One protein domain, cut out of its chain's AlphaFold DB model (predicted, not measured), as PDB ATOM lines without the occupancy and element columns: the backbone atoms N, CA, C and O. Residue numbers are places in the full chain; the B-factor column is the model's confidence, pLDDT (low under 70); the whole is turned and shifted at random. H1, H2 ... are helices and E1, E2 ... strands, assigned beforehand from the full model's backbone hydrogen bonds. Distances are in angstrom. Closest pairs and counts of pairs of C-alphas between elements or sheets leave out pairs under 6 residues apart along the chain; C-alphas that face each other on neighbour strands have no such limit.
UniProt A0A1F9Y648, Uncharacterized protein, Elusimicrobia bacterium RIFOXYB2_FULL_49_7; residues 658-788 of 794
ATOM      1  N   LEU A 658      38.227 -17.167 -26.074       91.19
ATOM      2  CA  LEU A 658      39.057 -16.383 -25.158       91.19
ATOM      3  C   LEU A 658      40.430 -16.039 -25.740       91.19
ATOM      4  O   LEU A 658      41.050 -15.065 -25.301       91.19
ATOM      5  N   THR A 659      40.908 -16.776 -26.738       91.81
ATOM      6  CA  THR A 659      42.209 -16.524 -27.364       91.81
ATOM      7  C   THR A 659      42.118 -15.395 -28.395       91.81
ATOM      8  O   THR A 659      41.255 -15.391 -29.272       91.81
ATOM      9  N   ALA A 660      43.027 -14.419 -28.318       90.19
ATOM     10  CA  ALA A 660      43.067 -13.305 -29.264       90.19
ATOM     11  C   ALA A 660      43.647 -13.745 -30.621       90.19
ATOM     12  O   ALA A 660      44.775 -14.230 -30.697       90.19
ATOM     13  N   LYS A 661      42.882 -13.556 -31.698       91.69
ATOM     14  CA  LYS A 661      43.245 -13.942 -33.066       91.69
ATOM     15  C   LYS A 661      44.123 -12.870 -33.705       91.69
ATOM     16  O   LYS A 661      43.767 -11.695 -33.708       91.69
ATOM     17  N   TRP A 662      45.265 -13.265 -34.256       89.25
ATOM     18  CA  TRP A 662      46.249 -12.332 -34.815       89.25
ATOM     19  C   TRP A 662      45.791 -11.652 -36.114       89.25
ATOM     20  O   TRP A 662      45.514 -12.319 -37.107       89.25
ATOM     21  N   ILE A 663      45.774 -10.324 -36.152       88.69
ATOM     22  CA  ILE A 663      45.603  -9.546 -37.385       88.69
ATOM     23  C   ILE A 663      46.935  -8.869 -37.692       88.69
ATOM     24  O   ILE A 663      47.300  -7.901 -37.033       88.69
ATOM     25  N   VAL A 664      47.663  -9.410 -38.670       86.44
ATOM     26  CA  VAL A 664      49.031  -8.970 -39.015       86.44
ATOM     27  C   VAL A 664      49.137  -8.328 -40.398       86.44
ATOM     28  O   VAL A 664      50.095  -7.613 -40.681       86.44
ATOM     29  N   LYS A 665      48.152  -8.567 -41.273       87.25
ATOM     30  CA  LYS A 665      48.104  -7.994 -42.622       87.25
ATOM     31  C   LYS A 665      47.186  -6.766 -42.631       87.25
ATOM     32  O   LYS A 665      46.012  -6.915 -42.286       87.25
ATOM     33  N   PRO A 666      47.683  -5.575 -43.005       86.75
ATOM     34  CA  PRO A 666      46.823  -4.418 -43.207       86.75
ATOM     35  C   PRO A 666      45.968  -4.587 -44.466       86.75
ATOM     36  O   PRO A 666      46.426  -5.171 -45.443       86.75
ATOM     37  N   ALA A 667      44.771  -3.999 -44.458       87.94
ATOM     38  CA  ALA A 667      43.858  -3.901 -45.599       87.94
ATOM     39  C   ALA A 667      43.460  -5.250 -46.239       87.94
ATOM     40  O   ALA A 667      43.108  -5.301 -47.414       87.94
ATOM     41  N   ASP A 668      43.501  -6.338 -45.464       90.50
ATOM     42  CA  ASP A 668      43.069  -7.674 -45.877       90.50
ATOM     43  C   ASP A 668      41.980  -8.188 -44.919       90.50
ATOM     44  O   ASP A 668      42.143  -8.118 -43.694       90.50
ATOM     45  N   TYR A 669      40.861  -8.684 -45.457       90.50
ATOM     46  CA  TYR A 669      39.794  -9.259 -44.635       90.50
ATOM     47  C   TYR A 669      40.180 -10.662 -44.190       90.50
ATOM     48  O   TYR A 669      40.208 -11.612 -44.972       90.50
ATOM     49  N   ARG A 670      40.370 -10.826 -42.885       92.06
ATOM     50  CA  ARG A 670      40.514 -12.131 -42.254       92.06
ATOM     51  C   ARG A 670      39.153 -12.653 -41.805       92.06
ATOM     52  O   ARG A 670      38.477 -12.020 -40.993       92.06
ATOM     53  N   ARG A 671      38.777 -13.844 -42.274       90.69
ATOM     54  CA  ARG A 671      37.628 -14.585 -41.734       90.69
ATOM     55  C   ARG A 671      37.950 -15.099 -40.332       90.69
ATOM     56  O   ARG A 671      38.993 -15.711 -40.123       90.69
ATOM     57  N   LEU A 672      37.028 -14.879 -39.405       91.38
ATOM     58  CA  LEU A 672      37.075 -15.330 -38.021       91.38
ATOM     59  C   LEU A 672      35.705 -15.865 -37.595       91.38
ATOM     60  O   LEU A 672      34.690 -15.631 -38.254       91.38
ATOM     61  N   PHE A 673      35.680 -16.581 -36.477       92.06
ATOM     62  CA  PHE A 673      34.459 -17.135 -35.902       92.06
ATOM     63  C   PHE A 673      34.126 -16.405 -34.603       92.06
ATOM     64  O   PHE A 673      34.948 -16.358 -33.690       92.06
ATOM     65  N   ALA A 674      32.919 -15.848 -34.508       92.19
ATOM     66  CA  ALA A 674      32.379 -15.406 -33.231       92.19
ATOM     67  C   ALA A 674      31.698 -16.597 -32.553       92.19
ATOM     68  O   ALA A 674      30.756 -17.182 -33.101       92.19
ATOM     69  N   LEU A 675      32.188 -16.946 -31.366       94.06
ATOM     70  CA  LEU A 675      31.755 -18.115 -30.606       94.06
ATOM     71  C   LEU A 675      31.209 -17.692 -29.233       94.06
ATOM     72  O   LEU A 675      31.652 -16.679 -28.678       94.06
ATOM     73  N   PRO A 676      30.240 -18.438 -28.672       93.69
ATOM     74  CA  PRO A 676      29.629 -18.093 -27.397       93.69
ATOM     75  C   PRO A 676      30.526 -18.461 -26.207       93.69
ATOM     76  O   PRO A 676      30.949 -19.611 -26.062       93.69
ATOM     77  N   VAL A 677      30.739 -17.502 -25.302       92.25
ATOM     78  CA  VAL A 677      31.442 -17.688 -24.018       92.25
ATOM     79  C   VAL A 677      30.518 -18.187 -22.899       92.25
ATOM     80  O   VAL A 677      30.991 -18.632 -21.860       92.25
ATOM     81  N   THR A 678      29.198 -18.158 -23.109       91.50
ATOM     82  CA  THR A 678      28.191 -18.755 -22.210       91.50
ATOM     83  C   THR A 678      27.525 -19.974 -22.845       91.50
ATOM     84  O   THR A 678      27.483 -20.095 -24.067       91.50
ATOM     85  N   ASN A 679      26.959 -20.873 -22.035       87.19
ATOM     86  CA  ASN A 679      26.377 -22.133 -22.507       87.19
ATOM     87  C   ASN A 679      24.893 -22.305 -22.129       87.19
ATOM     88  O   ASN A 679      24.554 -23.112 -21.270       87.19
ATOM     89  N   ARG A 680      23.999 -21.522 -22.740       88.12
ATOM     90  CA  ARG A 680      22.543 -21.615 -22.545       88.12
ATOM     91  C   ARG A 680      21.876 -22.114 -23.825       88.12
ATOM     92  O   ARG A 680      21.668 -21.330 -24.745       88.12
ATOM     93  N   GLU A 681      21.505 -23.391 -23.883       82.19
ATOM     94  CA  GLU A 681      20.932 -24.000 -25.101       82.19
ATOM     95  C   GLU A 681      19.636 -23.320 -25.564       82.19
ATOM     96  O   GLU A 681      19.470 -23.032 -26.746       82.19
ATOM     97  N   LYS A 682      18.737 -23.006 -24.622       78.75
ATOM     98  CA  LYS A 682      17.425 -22.390 -24.889       78.75
ATOM     99  C   LYS A 682      17.326 -20.935 -24.402       78.75
ATOM    100  O   LYS A 682      16.266 -20.498 -23.968       78.75
ATOM    101  N   GLY A 683      18.424 -20.173 -24.441       87.12
ATOM    102  CA  GLY A 683      18.458 -18.791 -23.939       87.12
ATOM    103  C   GLY A 683      19.437 -17.868 -24.667       87.12
ATOM    104  O   GLY A 683      20.082 -18.259 -25.637       87.12
ATOM    105  N   LYS A 684      19.546 -16.619 -24.196       91.00
ATOM    106  CA  LYS A 684      20.500 -15.626 -24.718       91.00
ATOM    107  C   LYS A 684      21.925 -15.991 -24.296       91.00
ATOM    108  O   LYS A 684      22.174 -16.157 -23.100       91.00
ATOM    109  N   ASN A 685      22.838 -16.090 -25.258       92.75
ATOM    110  CA  ASN A 685      24.258 -16.336 -25.033       92.75
ATOM    111  C   ASN A 685      25.090 -15.098 -25.345       92.75
ATOM    112  O   ASN A 685      24.780 -14.382 -26.292       92.75
ATOM    113  N   GLN A 686      26.161 -14.884 -24.582       94.25
ATOM    114  CA  GLN A 686      27.175 -13.885 -24.894       94.25
ATOM    115  C   GLN A 686      28.196 -14.491 -25.857       94.25
ATOM    116  O   GLN A 686      28.760 -15.550 -25.588       94.25
ATOM    117  N   TYR A 687      28.432 -13.806 -26.965       94.56
ATOM    118  CA  TYR A 687      29.407 -14.113 -28.001       94.56
ATOM    119  C   TYR A 687      30.600 -13.191 -27.874       94.56
ATOM    120  O   TYR A 687      30.454 -12.041 -27.455       94.56
ATOM    121  N   MET A 688      31.775 -13.698 -28.243       93.31
ATOM    122  CA  MET A 688      33.004 -12.928 -28.182       93.31
ATOM    123  C   MET A 688      33.828 -13.072 -29.455       93.31
ATOM    124  O   MET A 688      33.970 -14.159 -30.014       93.31
ATOM    125  N   ILE A 689      34.390 -11.946 -29.881       91.69
ATOM    126  CA  ILE A 689      35.435 -11.865 -30.895       91.69
ATOM    127  C   ILE A 689      36.605 -11.141 -30.245       91.69
ATOM    128  O   ILE A 689      36.441 -10.030 -29.741       91.69
ATOM    129  N   ARG A 690      37.781 -11.762 -30.248       92.44
ATOM    130  CA  ARG A 690      38.983 -11.203 -29.630       92.44
ATOM    131  C   ARG A 690      40.116 -11.199 -30.637       92.44
ATOM    132  O   ARG A 690      40.453 -12.243 -31.185       92.44
ATOM    133  N   LEU A 691      40.709 -10.040 -30.879       91.12
ATOM    134  CA  LEU A 691      41.710  -9.815 -31.917       91.12
ATOM    135  C   LEU A 691      42.967  -9.266 -31.284       91.12
ATOM    136  O   LEU A 691      42.870  -8.359 -30.470       91.12
ATOM    137  N   ASN A 692      44.126  -9.772 -31.677       90.88
ATOM    138  CA  ASN A 692      45.394  -9.119 -31.401       90.88
ATOM    139  C   ASN A 692      45.863  -8.435 -32.683       90.88
ATOM    140  O   ASN A 692      46.261  -9.111 -33.631       90.88
ATOM    141  N   VAL A 693      45.762  -7.113 -32.726       87.94
ATOM    142  CA  VAL A 693      46.137  -6.322 -33.895       87.94
ATOM    143  C   VAL A 693      47.621  -5.985 -33.803       87.94
ATOM    144  O   VAL A 693      48.047  -5.209 -32.947       87.94
ATOM    145  N   ASP A 694      48.400  -6.588 -34.692       86.00
ATOM    146  CA  ASP A 694      49.853  -6.446 -34.764       86.00
ATOM    147  C   ASP A 694      50.270  -6.189 -36.213       86.00
ATOM    148  O   ASP A 694      50.904  -6.999 -36.887       86.00
ATOM    149  N   VAL A 695      49.794  -5.061 -36.732       83.62
ATOM    150  CA  VAL A 695      50.084  -4.608 -38.088       83.62
ATOM    151  C   VAL A 695      51.377  -3.781 -38.061       83.62
ATOM    152  O   VAL A 695      51.429  -2.788 -37.326       83.62
ATOM    153  N   PRO A 696      52.403  -4.122 -38.868       81.25
ATOM    154  CA  PRO A 696      53.662  -3.382 -38.905       81.25
ATOM    155  C   PRO A 696      53.463  -1.888 -39.188       81.25
ATOM    156  O   PRO A 696      52.761  -1.498 -40.123       81.25
ATOM    157  N   THR A 697      54.096  -1.034 -38.381       81.69
ATOM    158  CA  THR A 697      53.982   0.425 -38.499       81.69
ATOM    159  C   THR A 697      55.196   1.146 -37.927       81.69
ATOM    160  O   THR A 697      55.779   0.742 -36.919       81.69
ATOM    161  N   GLU A 698      55.578   2.248 -38.565       79.62
ATOM    162  CA  GLU A 698      56.657   3.110 -38.084       79.62
ATOM    163  C   GLU A 698      56.182   4.045 -36.962       79.62
ATOM    164  O   GLU A 698      56.977   4.395 -36.084       79.62
ATOM    165  N   ALA A 699      54.883   4.369 -36.923       79.19
ATOM    166  CA  ALA A 699      54.286   5.296 -35.966       79.19
ATOM    167  C   ALA A 699      54.298   4.743 -34.533       79.19
ATOM    168  O   ALA A 699      53.955   3.588 -34.304       79.19
ATOM    169  N   GLN A 700      54.645   5.584 -33.554       74.38
ATOM    170  CA  GLN A 700      54.654   5.208 -32.132       74.38
ATOM    171  C   GLN A 700      53.236   5.007 -31.563       74.38
ATOM    172  O   GLN A 700      53.027   4.146 -30.709       74.38
ATOM    173  N   PHE A 701      52.269   5.763 -32.090       79.50
ATOM    174  CA  PHE A 701      50.843   5.659 -31.782       79.50
ATOM    175  C   PHE A 701      50.047   5.490 -33.080       79.50
ATOM    176  O   PHE A 701      49.460   6.457 -33.573       79.50
ATOM    177  N   PRO A 702      50.096   4.305 -33.705       84.19
ATOM    178  CA  PRO A 702      49.378   4.071 -34.944       84.19
ATOM    179  C   PRO A 702      47.871   4.206 -34.729       84.19
ATOM    180  O   PRO A 702      47.326   3.770 -33.716       84.19
ATOM    181  N   VAL A 703      47.199   4.803 -35.703       86.81
ATOM    182  CA  VAL A 703      45.743   4.917 -35.738       86.81
ATOM    183  C   VAL A 703      45.244   4.048 -36.882       86.81
ATOM    184  O   VAL A 703      45.831   4.090 -37.964       86.81
ATOM    185  N   TRP A 704      44.196   3.267 -36.640       88.44
ATOM    186  CA  TRP A 704      43.641   2.305 -37.590       88.44
ATOM    187  C   TRP A 704      42.115   2.393 -37.669       88.44
ATOM    188  O   TRP A 704      41.456   2.670 -36.669       88.44
ATOM    189  N   ASP A 705      41.565   2.078 -38.836       89.75
ATOM    190  CA  ASP A 705      40.161   1.712 -39.013       89.75
ATOM    191  C   ASP A 705      40.040   0.197 -38.868       89.75
ATOM    192  O   ASP A 705      40.770  -0.554 -39.526       89.75
ATOM    193  N   VAL A 706      39.115  -0.258 -38.025       90.62
ATOM    194  CA  VAL A 706      38.771  -1.677 -37.899       90.62
ATOM    195  C   VAL A 706      37.402  -1.895 -38.528       90.62
ATOM    196  O   VAL A 706      36.393  -1.457 -37.984       90.62
ATOM    197  N   ASN A 707      37.373  -2.572 -39.672       91.50
ATOM    198  CA  ASN A 707      36.153  -2.892 -40.408       91.50
ATOM    199  C   ASN A 707      35.732  -4.330 -40.115       91.50
ATOM    200  O   ASN A 707      36.554  -5.249 -40.157       91.50
ATOM    201  N   ILE A 708      34.452  -4.521 -39.817       92.25
ATOM    202  CA  ILE A 708      33.873  -5.776 -39.341       92.25
ATOM    203  C   ILE A 708      32.626  -6.080 -40.156       92.25
ATOM    204  O   ILE A 708      31.581  -5.467 -39.952       92.25
ATOM    205  N   LYS A 709      32.702  -7.073 -41.038       92.25
ATOM    206  CA  LYS A 709      31.527  -7.613 -41.722       92.25
ATOM    207  C   LYS A 709      30.863  -8.660 -40.847       92.25
ATOM    208  O   LYS A 709      31.495  -9.653 -40.467       92.25
ATOM    209  N   LEU A 710      29.593  -8.429 -40.533       90.44
ATOM    210  CA  LEU A 710      28.800  -9.265 -39.637       90.44
ATOM    211  C   LEU A 710      27.685  -9.978 -40.412       90.44
ATOM    212  O   LEU A 710      27.125  -9.414 -41.349       90.44
ATOM    213  N   PRO A 711      27.295 -11.203 -40.019       89.69
ATOM    214  CA  PRO A 711      26.144 -11.861 -40.621       89.69
ATOM    215  C   PRO A 711      24.858 -11.069 -40.390       89.69
ATOM    216  O   PRO A 711      24.572 -10.672 -39.259       89.69
ATOM    217  N   LYS A 712      24.013 -10.968 -41.425       88.50
ATOM    218  CA  LYS A 712      22.685 -10.327 -41.370       88.50
ATOM    219  C   LYS A 712      21.855 -10.735 -40.146       88.50
ATOM    220  O   LYS A 712      21.140  -9.908 -39.597       88.50
ATOM    221  N   ALA A 713      21.950 -11.992 -39.706       86.31
ATOM    222  CA  ALA A 713      21.228 -12.491 -38.534       86.31
ATOM    223  C   ALA A 713      21.570 -11.735 -37.235       86.31
ATOM    224  O   ALA A 713      20.684 -11.523 -36.416       86.31
ATOM    225  N   VAL A 714      22.824 -11.302 -37.062       86.69
ATOM    226  CA  VAL A 714      23.288 -10.582 -35.862       86.69
ATOM    227  C   VAL A 714      22.893  -9.105 -35.911       86.69
ATOM    228  O   VAL A 714      22.592  -8.513 -34.880       86.69
ATOM    229  N   VAL A 715      22.870  -8.511 -37.108       86.75
ATOM    230  CA  VAL A 715      22.772  -7.053 -37.298       86.75
ATOM    231  C   VAL A 715      21.473  -6.583 -37.954       86.75
ATOM    232  O   VAL A 715      21.357  -5.421 -38.321       86.75
ATOM    233  N   LYS A 716      20.468  -7.459 -38.098       82.38
ATOM    234  CA  LYS A 716      19.204  -7.149 -38.793       82.38
ATOM    235  C   LYS A 716      18.523  -5.869 -38.281       82.38
ATOM    236  O   LYS A 716      17.916  -5.168 -39.082       82.38
ATOM    237  N   ASN A 717      18.655  -5.578 -36.987       82.38
ATOM    238  CA  ASN A 717      18.042  -4.425 -36.321       82.38
ATOM    239  C   ASN A 717      19.072  -3.340 -35.943       82.38
ATOM    240  O   ASN A 717      18.777  -2.464 -35.137       82.38
ATOM    241  N   ALA A 718      20.292  -3.394 -36.490       83.75
ATOM    242  CA  ALA A 718      21.392  -2.521 -36.075       83.75
ATOM    243  C   ALA A 718      21.203  -1.033 -36.442       83.75
ATOM    244  O   ALA A 718      21.975  -0.194 -35.983       83.75
ATOM    245  N   ALA A 719      20.209  -0.717 -37.282       78.38
ATOM    246  CA  ALA A 719      19.817   0.653 -37.612       78.38
ATOM    247  C   ALA A 719      19.063   1.342 -36.460       78.38
ATOM    248  O   ALA A 719      19.211   2.548 -36.281       78.38
ATOM    249  N   ASP A 720      18.307   0.569 -35.673       79.75
ATOM    250  CA  ASP A 720      17.442   1.076 -34.601       79.75
ATOM    251  C   ASP A 720      18.029   0.805 -33.205       79.75
ATOM    252  O   ASP A 720      17.800   1.563 -32.265       79.75
ATOM    253  N   GLU A 721      18.821  -0.264 -33.059       83.06
ATOM    254  CA  GLU A 721      19.420  -0.678 -31.790       83.06
ATOM    255  C   GLU A 721      20.905  -1.025 -31.934       83.06
ATOM    256  O   GLU A 721      21.384  -1.496 -32.966       83.06
ATOM    257  N   ARG A 722      21.666  -0.850 -30.851       85.06
ATOM    258  CA  ARG A 722      23.086  -1.214 -30.823       85.06
ATOM    259  C   ARG A 722      23.247  -2.737 -30.894       85.06
ATOM    260  O   ARG A 722      22.831  -3.447 -29.985       85.06
ATOM    261  N   TRP A 723      23.927  -3.232 -31.930       87.06
ATOM    262  CA  TRP A 723      24.113  -4.675 -32.155       87.06
ATOM    263  C   TRP A 723      25.105  -5.355 -31.191       87.06
ATOM    264  O   TRP A 723      25.126  -6.581 -31.091       87.06
ATOM    265  N   TYR A 724      25.936  -4.578 -30.490       90.94
ATOM    266  CA  TYR A 724      26.942  -5.068 -29.547       90.94
ATOM    267  C   TYR A 724      26.609  -4.692 -28.095       90.94
ATOM    268  O   TYR A 724      25.965  -3.677 -27.817       90.94
ATOM    269  N   ASP A 725      27.112  -5.487 -27.154       90.69
ATOM    270  CA  ASP A 725      27.017  -5.215 -25.718       90.69
ATOM    271  C   ASP A 725      28.201  -4.364 -25.244       90.69
ATOM    272  O   ASP A 725      28.020  -3.396 -24.506       90.69
ATOM    273  N   GLN A 726      29.417  -4.719 -25.678       92.06
ATOM    274  CA  GLN A 726      30.651  -4.057 -25.258       92.06
ATOM    275  C   GLN A 726      31.749  -4.185 -26.322       92.06
ATOM    276  O   GLN A 726      31.937  -5.259 -26.890       92.06
ATOM    277  N   ILE A 727      32.510  -3.111 -26.550       91.00
ATOM    278  CA  ILE A 727      33.755  -3.136 -27.330       91.00
ATOM    279  C   ILE A 727      34.867  -2.560 -26.460       91.00
ATOM    280  O   ILE A 727      34.713  -1.474 -25.901       91.00
ATOM    281  N   THR A 728      35.986  -3.271 -26.330       91.44
ATOM    282  CA  THR A 728      37.145  -2.798 -25.565       91.44
ATOM    283  C   THR A 728      38.438  -2.944 -26.353       91.44
ATOM    284  O   THR A 728      38.618  -3.918 -27.078       91.44
ATOM    285  N   LEU A 729      39.363  -2.002 -26.179       89.38
ATOM    286  CA  LEU A 729      40.753  -2.117 -26.607       89.38
ATOM    287  C   LEU A 729      41.634  -2.174 -25.361       89.38
ATOM    288  O   LEU A 729      41.593  -1.269 -24.528       89.38
ATOM    289  N   ASN A 730      42.427  -3.233 -25.205       88.31
ATOM    290  CA  ASN A 730      43.281  -3.440 -24.031       88.31
ATOM    291  C   ASN A 730      42.507  -3.279 -22.707       88.31
ATOM    292  O   ASN A 730      42.997  -2.663 -21.761       88.31
ATOM    293  N   LYS A 731      41.281  -3.830 -22.658       86.75
ATOM    294  CA  LYS A 731      40.311  -3.745 -21.543       86.75
ATOM    295  C   LYS A 731      39.721  -2.351 -21.275       86.75
ATOM    296  O   LYS A 731      38.944  -2.205 -20.336       86.75
ATOM    297  N   LYS A 732      40.052  -1.335 -22.075       88.19
ATOM    298  CA  LYS A 732      39.418  -0.011 -22.012       88.19
ATOM    299  C   LYS A 732      38.241   0.036 -22.975       88.19
ATOM    300  O   LYS A 732      38.398  -0.294 -24.146       88.19
ATOM    301  N   GLU A 733      37.071   0.416 -22.481       88.12
ATOM    302  CA  GLU A 733      35.851   0.491 -23.284       88.12
ATOM    303  C   GLU A 733      35.936   1.587 -24.355       88.12
ATOM    304  O   GLU A 733      36.404   2.694 -24.088       88.12
ATOM    305  N   LEU A 734      35.473   1.265 -25.563       86.06
ATOM    306  CA  LEU A 734      35.356   2.192 -26.682       86.06
ATOM    307  C   LEU A 734      33.893   2.633 -26.795       86.06
ATOM    308  O   LEU A 734      33.020   1.839 -27.154       86.06
ATOM    309  N   LYS A 735      33.616   3.895 -26.454       78.88
ATOM    310  CA  LYS A 735      32.276   4.494 -26.525       78.88
ATOM    311  C   LYS A 735      32.131   5.309 -27.807       78.88
ATOM    312  O   LYS A 735      33.091   5.928 -28.257       78.88
ATOM    313  N   ASN A 736      30.931   5.304 -28.382       76.00
ATOM    314  CA  ASN A 736      30.595   6.066 -29.587       76.00
ATOM    315  C   ASN A 736      30.364   7.550 -29.235       76.00
ATOM    316  O   ASN A 736      29.244   8.047 -29.317       76.00
ATOM    317  N   GLU A 737      31.404   8.220 -28.734       68.12
ATOM    318  CA  GLU A 737      31.358   9.591 -28.217       68.12
ATOM    319  C   GLU A 737      32.602  10.376 -28.674       68.12
ATOM    320  O   GLU A 737      33.741   9.911 -28.568       68.12
ATOM    321  N   GLY A 738      32.408  11.604 -29.167       68.06
ATOM    322  CA  GLY A 738      33.503  12.511 -29.520       68.06
ATOM    323  C   GLY A 738      34.318  12.069 -30.743       68.06
ATOM    324  O   GLY A 738      33.802  12.021 -31.854       68.06
ATOM    325  N   ARG A 739      35.622  11.815 -30.559       67.19
ATOM    326  CA  ARG A 739      36.592  11.531 -31.644       67.19
ATOM    327  C   ARG A 739      36.564  10.086 -32.152       67.19
ATOM    328  O   ARG A 739      37.458   9.720 -32.902       67.19
ATOM    329  N   PHE A 740      35.609   9.271 -31.713       75.81
ATOM    330  CA  PHE A 740      35.507   7.853 -32.037       75.81
ATOM    331  C   PHE A 740      34.108   7.559 -32.575       75.81
ATOM    332  O   PHE A 740      33.116   7.947 -31.962       75.81
ATOM    333  N   THR A 741      34.028   6.883 -33.714       83.00
ATOM    334  CA  THR A 741      32.782   6.555 -34.400       83.00
ATOM    335  C   THR A 741      32.712   5.057 -34.653       83.00
ATOM    336  O   THR A 741      33.639   4.456 -35.200       83.00
ATOM    337  N   ILE A 742      31.596   4.456 -34.246       86.06
ATOM    338  CA  ILE A 742      31.236   3.075 -34.575       86.06
ATOM    339  C   ILE A 742      30.037   3.141 -35.515       86.06
ATOM    340  O   ILE A 742      28.960   3.583 -35.109       86.06
ATOM    341  N   THR A 743      30.217   2.745 -36.772       86.56
ATOM    342  CA  THR A 743      29.129   2.790 -37.755       86.56
ATOM    343  C   THR A 743      28.159   1.631 -37.550       86.56
ATOM    344  O   THR A 743      28.550   0.515 -37.199       86.56
ATOM    345  N   ALA A 744      26.872   1.883 -37.789       83.88
ATOM    346  CA  ALA A 744      25.874   0.824 -37.804       83.88
ATOM    347  C   ALA A 744      26.057  -0.053 -39.063       83.88
ATOM    348  O   ALA A 744      26.121   0.488 -40.170       83.88
ATOM    349  N   PRO A 745      26.144  -1.387 -38.931       86.12
ATOM    350  CA  PRO A 745      26.118  -2.302 -40.071       86.12
ATOM    351  C   PRO A 745      24.694  -2.396 -40.648       86.12
ATOM    352  O   PRO A 745      23.786  -2.894 -39.987       86.12
ATOM    353  N   THR A 746      24.484  -1.942 -41.882       85.88
ATOM    354  CA  THR A 746      23.190  -1.941 -42.590       85.88
ATOM    355  C   THR A 746      23.300  -2.656 -43.940       85.88
ATOM    356  O   THR A 746      24.383  -3.026 -44.379       85.88
ATOM    357  N   ALA A 747      22.180  -2.880 -44.633       82.25
ATOM    358  CA  ALA A 747      22.231  -3.467 -45.977       82.25
ATOM    359  C   ALA A 747      23.008  -2.580 -46.975       82.25
ATOM    360  O   ALA A 747      23.694  -3.107 -47.848       82.25
ATOM    361  N   ASP A 748      22.951  -1.255 -46.804       84.00
ATOM    362  CA  ASP A 748      23.568  -0.274 -47.708       84.00
ATOM    363  C   ASP A 748      25.102  -0.261 -47.635       84.00
ATOM    364  O   ASP A 748      25.761   0.163 -48.583       84.00
ATOM    365  N   ASN A 749      25.681  -0.735 -46.526       85.12
ATOM    366  CA  ASN A 749      27.129  -0.858 -46.345       85.12
ATOM    367  C   ASN A 749      27.604  -2.317 -46.273       85.12
ATOM    368  O   ASN A 749      28.641  -2.589 -45.675       85.12
ATOM    369  N   ASP A 750      26.859  -3.252 -46.875       85.81
ATOM    370  CA  ASP A 750      27.203  -4.684 -46.897       85.81
ATOM    371  C   ASP A 750      27.368  -5.286 -45.483       85.81
ATOM    372  O   ASP A 750      28.219  -6.138 -45.226       85.81
ATOM    373  N   TYR A 751      26.542  -4.816 -44.539       88.69
ATOM    374  CA  TYR A 751      26.552  -5.207 -43.127       88.69
ATOM    375  C   TYR A 751      27.906  -4.977 -42.434       88.69
ATOM    376  O   TYR A 751      28.298  -5.726 -41.529       88.69
ATOM    377  N   GLU A 752      28.617  -3.928 -42.846       89.38
ATOM    378  CA  GLU A 752      29.925  -3.562 -42.321       89.38
ATOM    379  C   GLU A 752      29.834  -2.543 -41.177       89.38
ATOM    380  O   GLU A 752      29.286  -1.447 -41.299       89.38
ATOM    381  N   CYS A 753      30.425  -2.901 -40.043       89.62
ATOM    382  CA  CYS A 753      30.682  -2.007 -38.926       89.62
ATOM    383  C   CYS A 753      32.128  -1.516 -39.017       89.62
ATOM    384  O   CYS A 753      33.060  -2.315 -38.944       89.62
ATOM    385  N   GLN A 754      32.326  -0.212 -39.155       89.69
ATOM    386  CA  GLN A 754      33.627   0.432 -39.081       89.69
ATOM    387  C   GLN A 754      33.793   1.071 -37.706       89.69
ATOM    388  O   GLN A 754      32.945   1.833 -37.242       89.69
ATOM    389  N   ILE A 755      34.922   0.776 -37.076       89.75
ATOM    390  CA  ILE A 755      35.376   1.383 -35.836       89.75
ATOM    391  C   ILE A 755      36.553   2.294 -36.197       89.75
ATOM    392  O   ILE A 755      37.615   1.802 -36.588       89.75
ATOM    393  N   THR A 756      36.371   3.612 -36.102       86.88
ATOM    394  CA  THR A 756      37.369   4.607 -36.528       86.88
ATOM    395  C   THR A 756      37.326   5.870 -35.669       86.88
ATOM    396  O   THR A 756      36.246   6.277 -35.244       86.88
ATOM    397  N   PRO A 757      38.452   6.566 -35.450       86.06
ATOM    398  CA  PRO A 757      39.835   6.088 -35.456       86.06
ATOM    399  C   PRO A 757      40.183   5.265 -34.198       86.06
ATOM    400  O   PRO A 757      40.006   5.733 -33.074       86.06
ATOM    401  N   VAL A 758      40.777   4.076 -34.353       86.06
ATOM    402  CA  VAL A 758      41.298   3.261 -33.236       86.06
ATOM    403  C   VAL A 758      42.789   3.516 -33.039       86.06
ATOM    404  O   VAL A 758      43.620   3.028 -33.804       86.06
ATOM    405  N   GLN A 759      43.148   4.268 -31.996       85.56
ATOM    406  CA  GLN A 759      44.548   4.474 -31.612       85.56
ATOM    407  C   GLN A 759      45.092   3.237 -30.883       85.56
ATOM    408  O   GLN A 759      44.569   2.828 -29.849       85.56
ATOM    409  N   MET A 760      46.167   2.666 -31.410       86.69
ATOM    410  CA  MET A 760      46.855   1.492 -30.880       86.69
ATOM    411  C   MET A 760      48.280   1.852 -30.440       86.69
ATOM    412  O   MET A 760      48.775   2.946 -30.707       86.69
ATOM    413  N   SER A 761      48.945   0.941 -29.734       81.94
ATOM    414  CA  SER A 761      50.335   1.095 -29.298       81.94
ATOM    415  C   SER A 761      51.274   0.285 -30.189       81.94
ATOM    416  O   SER A 761      50.974  -0.860 -30.517       81.94
ATOM    417  N   LYS A 762      52.435   0.851 -30.545       77.19
ATOM    418  CA  LYS A 762      53.460   0.159 -31.349       77.19
ATOM    419  C   LYS A 762      54.087  -1.049 -30.639       77.19
ATOM    420  O   LYS A 762      54.525  -1.977 -31.303       77.19
ATOM    421  N   THR A 763      54.183  -1.027 -29.307       67.94
ATOM    422  CA  THR A 763      54.972  -2.006 -28.525       67.94
ATOM    423  C   THR A 763      54.138  -2.892 -27.601       67.94
ATOM    424  O   THR A 763      54.681  -3.793 -26.963       67.94
ATOM    425  N   GLN A 764      52.828  -2.651 -27.495       68.75
ATOM    426  CA  GLN A 764      51.925  -3.461 -26.673       68.75
ATOM    427  C   GLN A 764      51.086  -4.389 -27.551       68.75
ATOM    428  O   GLN A 764      50.762  -4.059 -28.686       68.75
ATOM    429  N   ARG A 765      50.665  -5.531 -26.993       78.06
ATOM    430  CA  ARG A 765      49.630  -6.369 -27.616       78.06
ATOM    431  C   ARG A 765      48.322  -5.581 -27.653       78.06
ATOM    432  O   ARG A 765      47.768  -5.309 -26.589       78.06
ATOM    433  N   ASN A 766      47.850  -5.210 -28.842       88.69
ATOM    434  CA  ASN A 766      46.610  -4.459 -29.025       88.69
ATOM    435  C   ASN A 766      45.437  -5.426 -29.137       88.69
ATOM    436  O   ASN A 766      45.102  -5.903 -30.221       88.69
ATOM    437  N   VAL A 767      44.823  -5.732 -27.999       91.19
ATOM    438  CA  VAL A 767      43.714  -6.675 -27.927       91.19
ATOM    439  C   VAL A 767      42.385  -5.943 -28.051       91.19
ATOM    440  O   VAL A 767      41.948  -5.303 -27.095       91.19
ATOM    441  N   LEU A 768      41.743  -6.055 -29.214       91.25
ATOM    442  CA  LEU A 768      40.372  -5.599 -29.433       91.25
ATOM    443  C   LEU A 768      39.404  -6.738 -29.099       91.25
ATOM    444  O   LEU A 768      39.518  -7.834 -29.646       91.25
ATOM    445  N   GLU A 769      38.454  -6.489 -28.212       93.19
ATOM    446  CA  GLU A 769      37.444  -7.454 -27.785       93.19
ATOM    447  C   GLU A 769      36.050  -6.895 -28.041       93.19
ATOM    448  O   GLU A 769      35.745  -5.772 -27.642       93.19
ATOM    449  N   ILE A 770      35.207  -7.689 -28.690       92.44
ATOM    450  CA  ILE A 770      33.833  -7.340 -29.036       92.44
ATOM    451  C   ILE A 770      32.926  -8.405 -28.447       92.44
ATOM    452  O   ILE A 770      33.104  -9.596 -28.716       92.44
ATOM    453  N   ARG A 771      31.946  -7.965 -27.662       94.00
ATOM    454  CA  ARG A 771      30.923  -8.809 -27.055       94.00
ATOM    455  C   ARG A 771      29.553  -8.413 -27.563       94.00
ATOM    456  O   ARG A 771      29.232  -7.227 -27.616       94.00
ATOM    457  N   PHE A 772      28.738  -9.402 -27.893       93.19
ATOM    458  CA  PHE A 772      27.335  -9.217 -28.251       93.19
ATOM    459  C   PHE A 772      26.522 -10.414 -27.778       93.19
ATOM    460  O   PHE A 772      27.073 -11.487 -27.533       93.19
ATOM    461  N   SER A 773      25.212 -10.250 -27.661       91.88
ATOM    462  CA  SER A 773      24.348 -11.295 -27.133       91.88
ATOM    463  C   SER A 773      23.340 -11.772 -28.173       91.88
ATOM    464  O   SER A 773      22.612 -10.961 -28.737       91.88
ATOM    465  N   TYR A 774      23.232 -13.087 -28.373       91.75
ATOM    466  CA  TYR A 774      22.326 -13.693 -29.355       91.75
ATOM    467  C   TYR A 774      21.633 -14.950 -28.781       91.75
ATOM    468  O   TYR A 774      22.266 -15.691 -28.022       91.75
ATOM    469  N   PRO A 775      20.335 -15.195 -29.061       88.56
ATOM    470  CA  PRO A 775      19.623 -16.380 -28.577       88.56
ATOM    471  C   PRO A 775      20.105 -17.676 -29.244       88.56
ATOM    472  O   PRO A 775      20.277 -17.730 -30.455       88.56
ATOM    473  N   GLY A 776      20.278 -18.739 -28.458       88.31
ATOM    474  CA  GLY A 776      20.732 -20.042 -28.949       88.31
ATOM    475  C   GLY A 776      22.246 -20.128 -29.163       88.31
ATOM    476  O   GLY A 776      22.990 -19.166 -28.931       88.31
ATOM    477  N   LEU A 777      22.707 -21.314 -29.562       91.62
ATOM    478  CA  LEU A 777      24.111 -21.619 -29.840       91.62
ATOM    479  C   LEU A 777      24.335 -21.661 -31.354       91.62
ATOM    480  O   LEU A 777      23.867 -22.562 -32.041       91.62
ATOM    481  N   HIS A 778      25.076 -20.683 -31.860       90.81
ATOM    482  CA  HIS A 778      25.395 -20.524 -33.272       90.81
ATOM    483  C   HIS A 778      26.891 -20.275 -33.455       90.81
ATOM    484  O   HIS A 778      27.596 -19.905 -32.522       90.81
ATOM    485  N   VAL A 779      27.386 -20.467 -34.671       92.50
ATOM    486  CA  VAL A 779      28.719 -20.011 -35.071       92.50
ATOM    487  C   VAL A 779      28.520 -18.907 -36.092       92.50
ATOM    488  O   VAL A 779      27.881 -19.128 -37.121       92.50
ATOM    489  N   PHE A 780      29.057 -17.720 -35.822       92.44
ATOM    490  CA  PHE A 780      28.961 -16.602 -36.757       92.44
ATOM    491  C   PHE A 780      30.288 -16.392 -37.472       92.44
ATOM    492  O   PHE A 780      31.315 -16.154 -36.839       92.44
ATOM    493  N   ASN A 781      30.260 -16.452 -38.803       90.75
ATOM    494  CA  ASN A 781      31.397 -16.067 -39.629       90.75
ATOM    495  C   ASN A 781      31.465 -14.545 -39.689       90.75
ATOM    496  O   ASN A 781      30.563 -13.914 -40.235       90.75
ATOM    497  N   VAL A 782      32.529 -13.965 -39.153       91.56
ATOM    498  CA  VAL A 782      32.787 -12.527 -39.220       91.56
ATOM    499  C   VAL A 782      34.034 -12.293 -40.055       91.56
ATOM    500  O   VAL A 782      34.972 -13.086 -39.999       91.56
ATOM    501  N   SER A 783      34.055 -11.231 -40.855       92.12
ATOM    502  CA  SER A 783      35.256 -10.863 -41.615       92.12
ATOM    503  C   SER A 783      35.789  -9.546 -41.096       92.12
ATOM    504  O   SER A 783      35.037  -8.589 -40.949       92.12
ATOM    505  N   LEU A 784      37.078  -9.510 -40.796       91.50
ATOM    506  CA  LEU A 784      37.709  -8.412 -40.084       91.50
ATOM    507  C   LEU A 784      38.912  -7.896 -40.850       91.50
ATOM    508  O   LEU A 784      39.792  -8.672 -41.205       91.50
ATOM    509  N   MET A 785      38.963  -6.588 -41.061       92.12
ATOM    510  CA  MET A 785      40.060  -5.908 -41.738       92.12
ATOM    511  C   MET A 785      40.528  -4.727 -40.897       92.12
ATOM    512  O   MET A 785      39.716  -3.966 -40.377       92.12
ATOM    513  N   VAL A 786      41.843  -4.548 -40.798       89.88
ATOM    514  CA  VAL A 786      42.458  -3.379 -40.160       89.88
ATOM    515  C   VAL A 786      43.214  -2.596 -41.223       89.88
ATOM    516  O   VAL A 786      44.065  -3.164 -41.899       89.88
ATOM    517  N   GLN A 787      42.933  -1.306 -41.392       88.69
ATOM    518  CA  GLN A 787      43.574  -0.466 -42.413       88.69
ATOM    519  C   GLN A 787      43.855   0.943 -41.898       88.69
ATOM    520  O   GLN A 787      43.292   1.360 -40.888       88.69
ATOM    521  N   LYS A 788      44.752   1.689 -42.556       83.88
ATOM    522  CA  LYS A 788      45.007   3.087 -42.172       83.88
ATOM    523  C   LYS A 788      43.728   3.920 -42.374       83.88
ATOM    524  O   LYS A 788      43.041   3.668 -43.364       83.88
TER     525      LYS A 788
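What this domain is: This is residues 658 to 788 of the 794 residues of an uncharacterized protein of Elusimicrobia bacterium RIFOXYB2_FULL_49_7 (UniProt A0A1F9Y648). A strongly twisted sheet folds round into an elongated, open barrel: E3, E7 and E5 make one wall, E8, E4 and E6 the other, and E2 passes between the walls, pairing with E3 and with E8. E5 and E6, which are apart, leave a gap in the barrel that the long link between them, residues 730 to 751, partly covers, while H1 sits at one end beside the strands. The printed part has 131 residues, with the named elements in the order E1 E2 E3 E4 H1 E5 E6 E7 E8; it is mostly strand, though under half of its residues are in named elements. The branched, mixed sheet has one parallel pair, E1 and E3, and its other pairs are antiparallel. The whole is compact, with a radius of gyration of the C-alphas of 14.4 A and spans of 48 by 31 by 25 A.

How they stand to each other: E1, residues 661 to 663, is an edge strand, parallel to E3, residues 684 to 693; N 661 and O 690 are 2.8 A apart. E2, residues 670 to 676, forms a hairpin with E3, with N 688 and O 675 at 3.0 A. E1 and E2 lie on one side of E3, and E7, residues 766 to 775, on the other side, antiparallel, with N 689 and O 770 at 2.9 A. The pairing of E2 is staggered: residues 675 to 676 pair with E3, and 670 to 674 with E8, residues 780 to 787, where N 672 and O 782 are 2.8 A apart. E4, residues 703 to 709, is antiparallel to E8, with N 707 and O 785 at 2.8 A, and to E6, residues 752 to 759, with N 706 and O 755 at 2.9 A. H1, residues 712 to 715, is on the sheet at a height of 6.2 A, over none of the strands; it is too short for an O i to N i+4 pair, and its one O i to N i+3 pair is within hydrogen-bond range. E5, residues 726 to 729, is antiparallel to E7, with N 728 and O 769 at 2.8 A. Residues 741 to 742 pair with 755 to 756 of E6.

Where its parts are: E1 begins at C-alpha 661, (43.245, -13.942, -33.066). E3 is 28.8 A long and E7 29.5 A, E8 22.5 A, E4 19.9 A, E6 19.8 A and E2 19.4 A. E7 begins at C-alpha 766, (46.610, -4.459, -29.025), and E8 ends at C-alpha 787, (43.574, -0.466, -42.413).

The domain as a whole: The two C-alphas farthest apart, those of Lys 682 and Glu 698, are 48.6 A from each other. The printed part has no cut, and the link from E5 to E6, 22 residues, is long. Mean pLDDT of the printed part is 87.1; residues 737 to 739 and 763 to 764 are under 70.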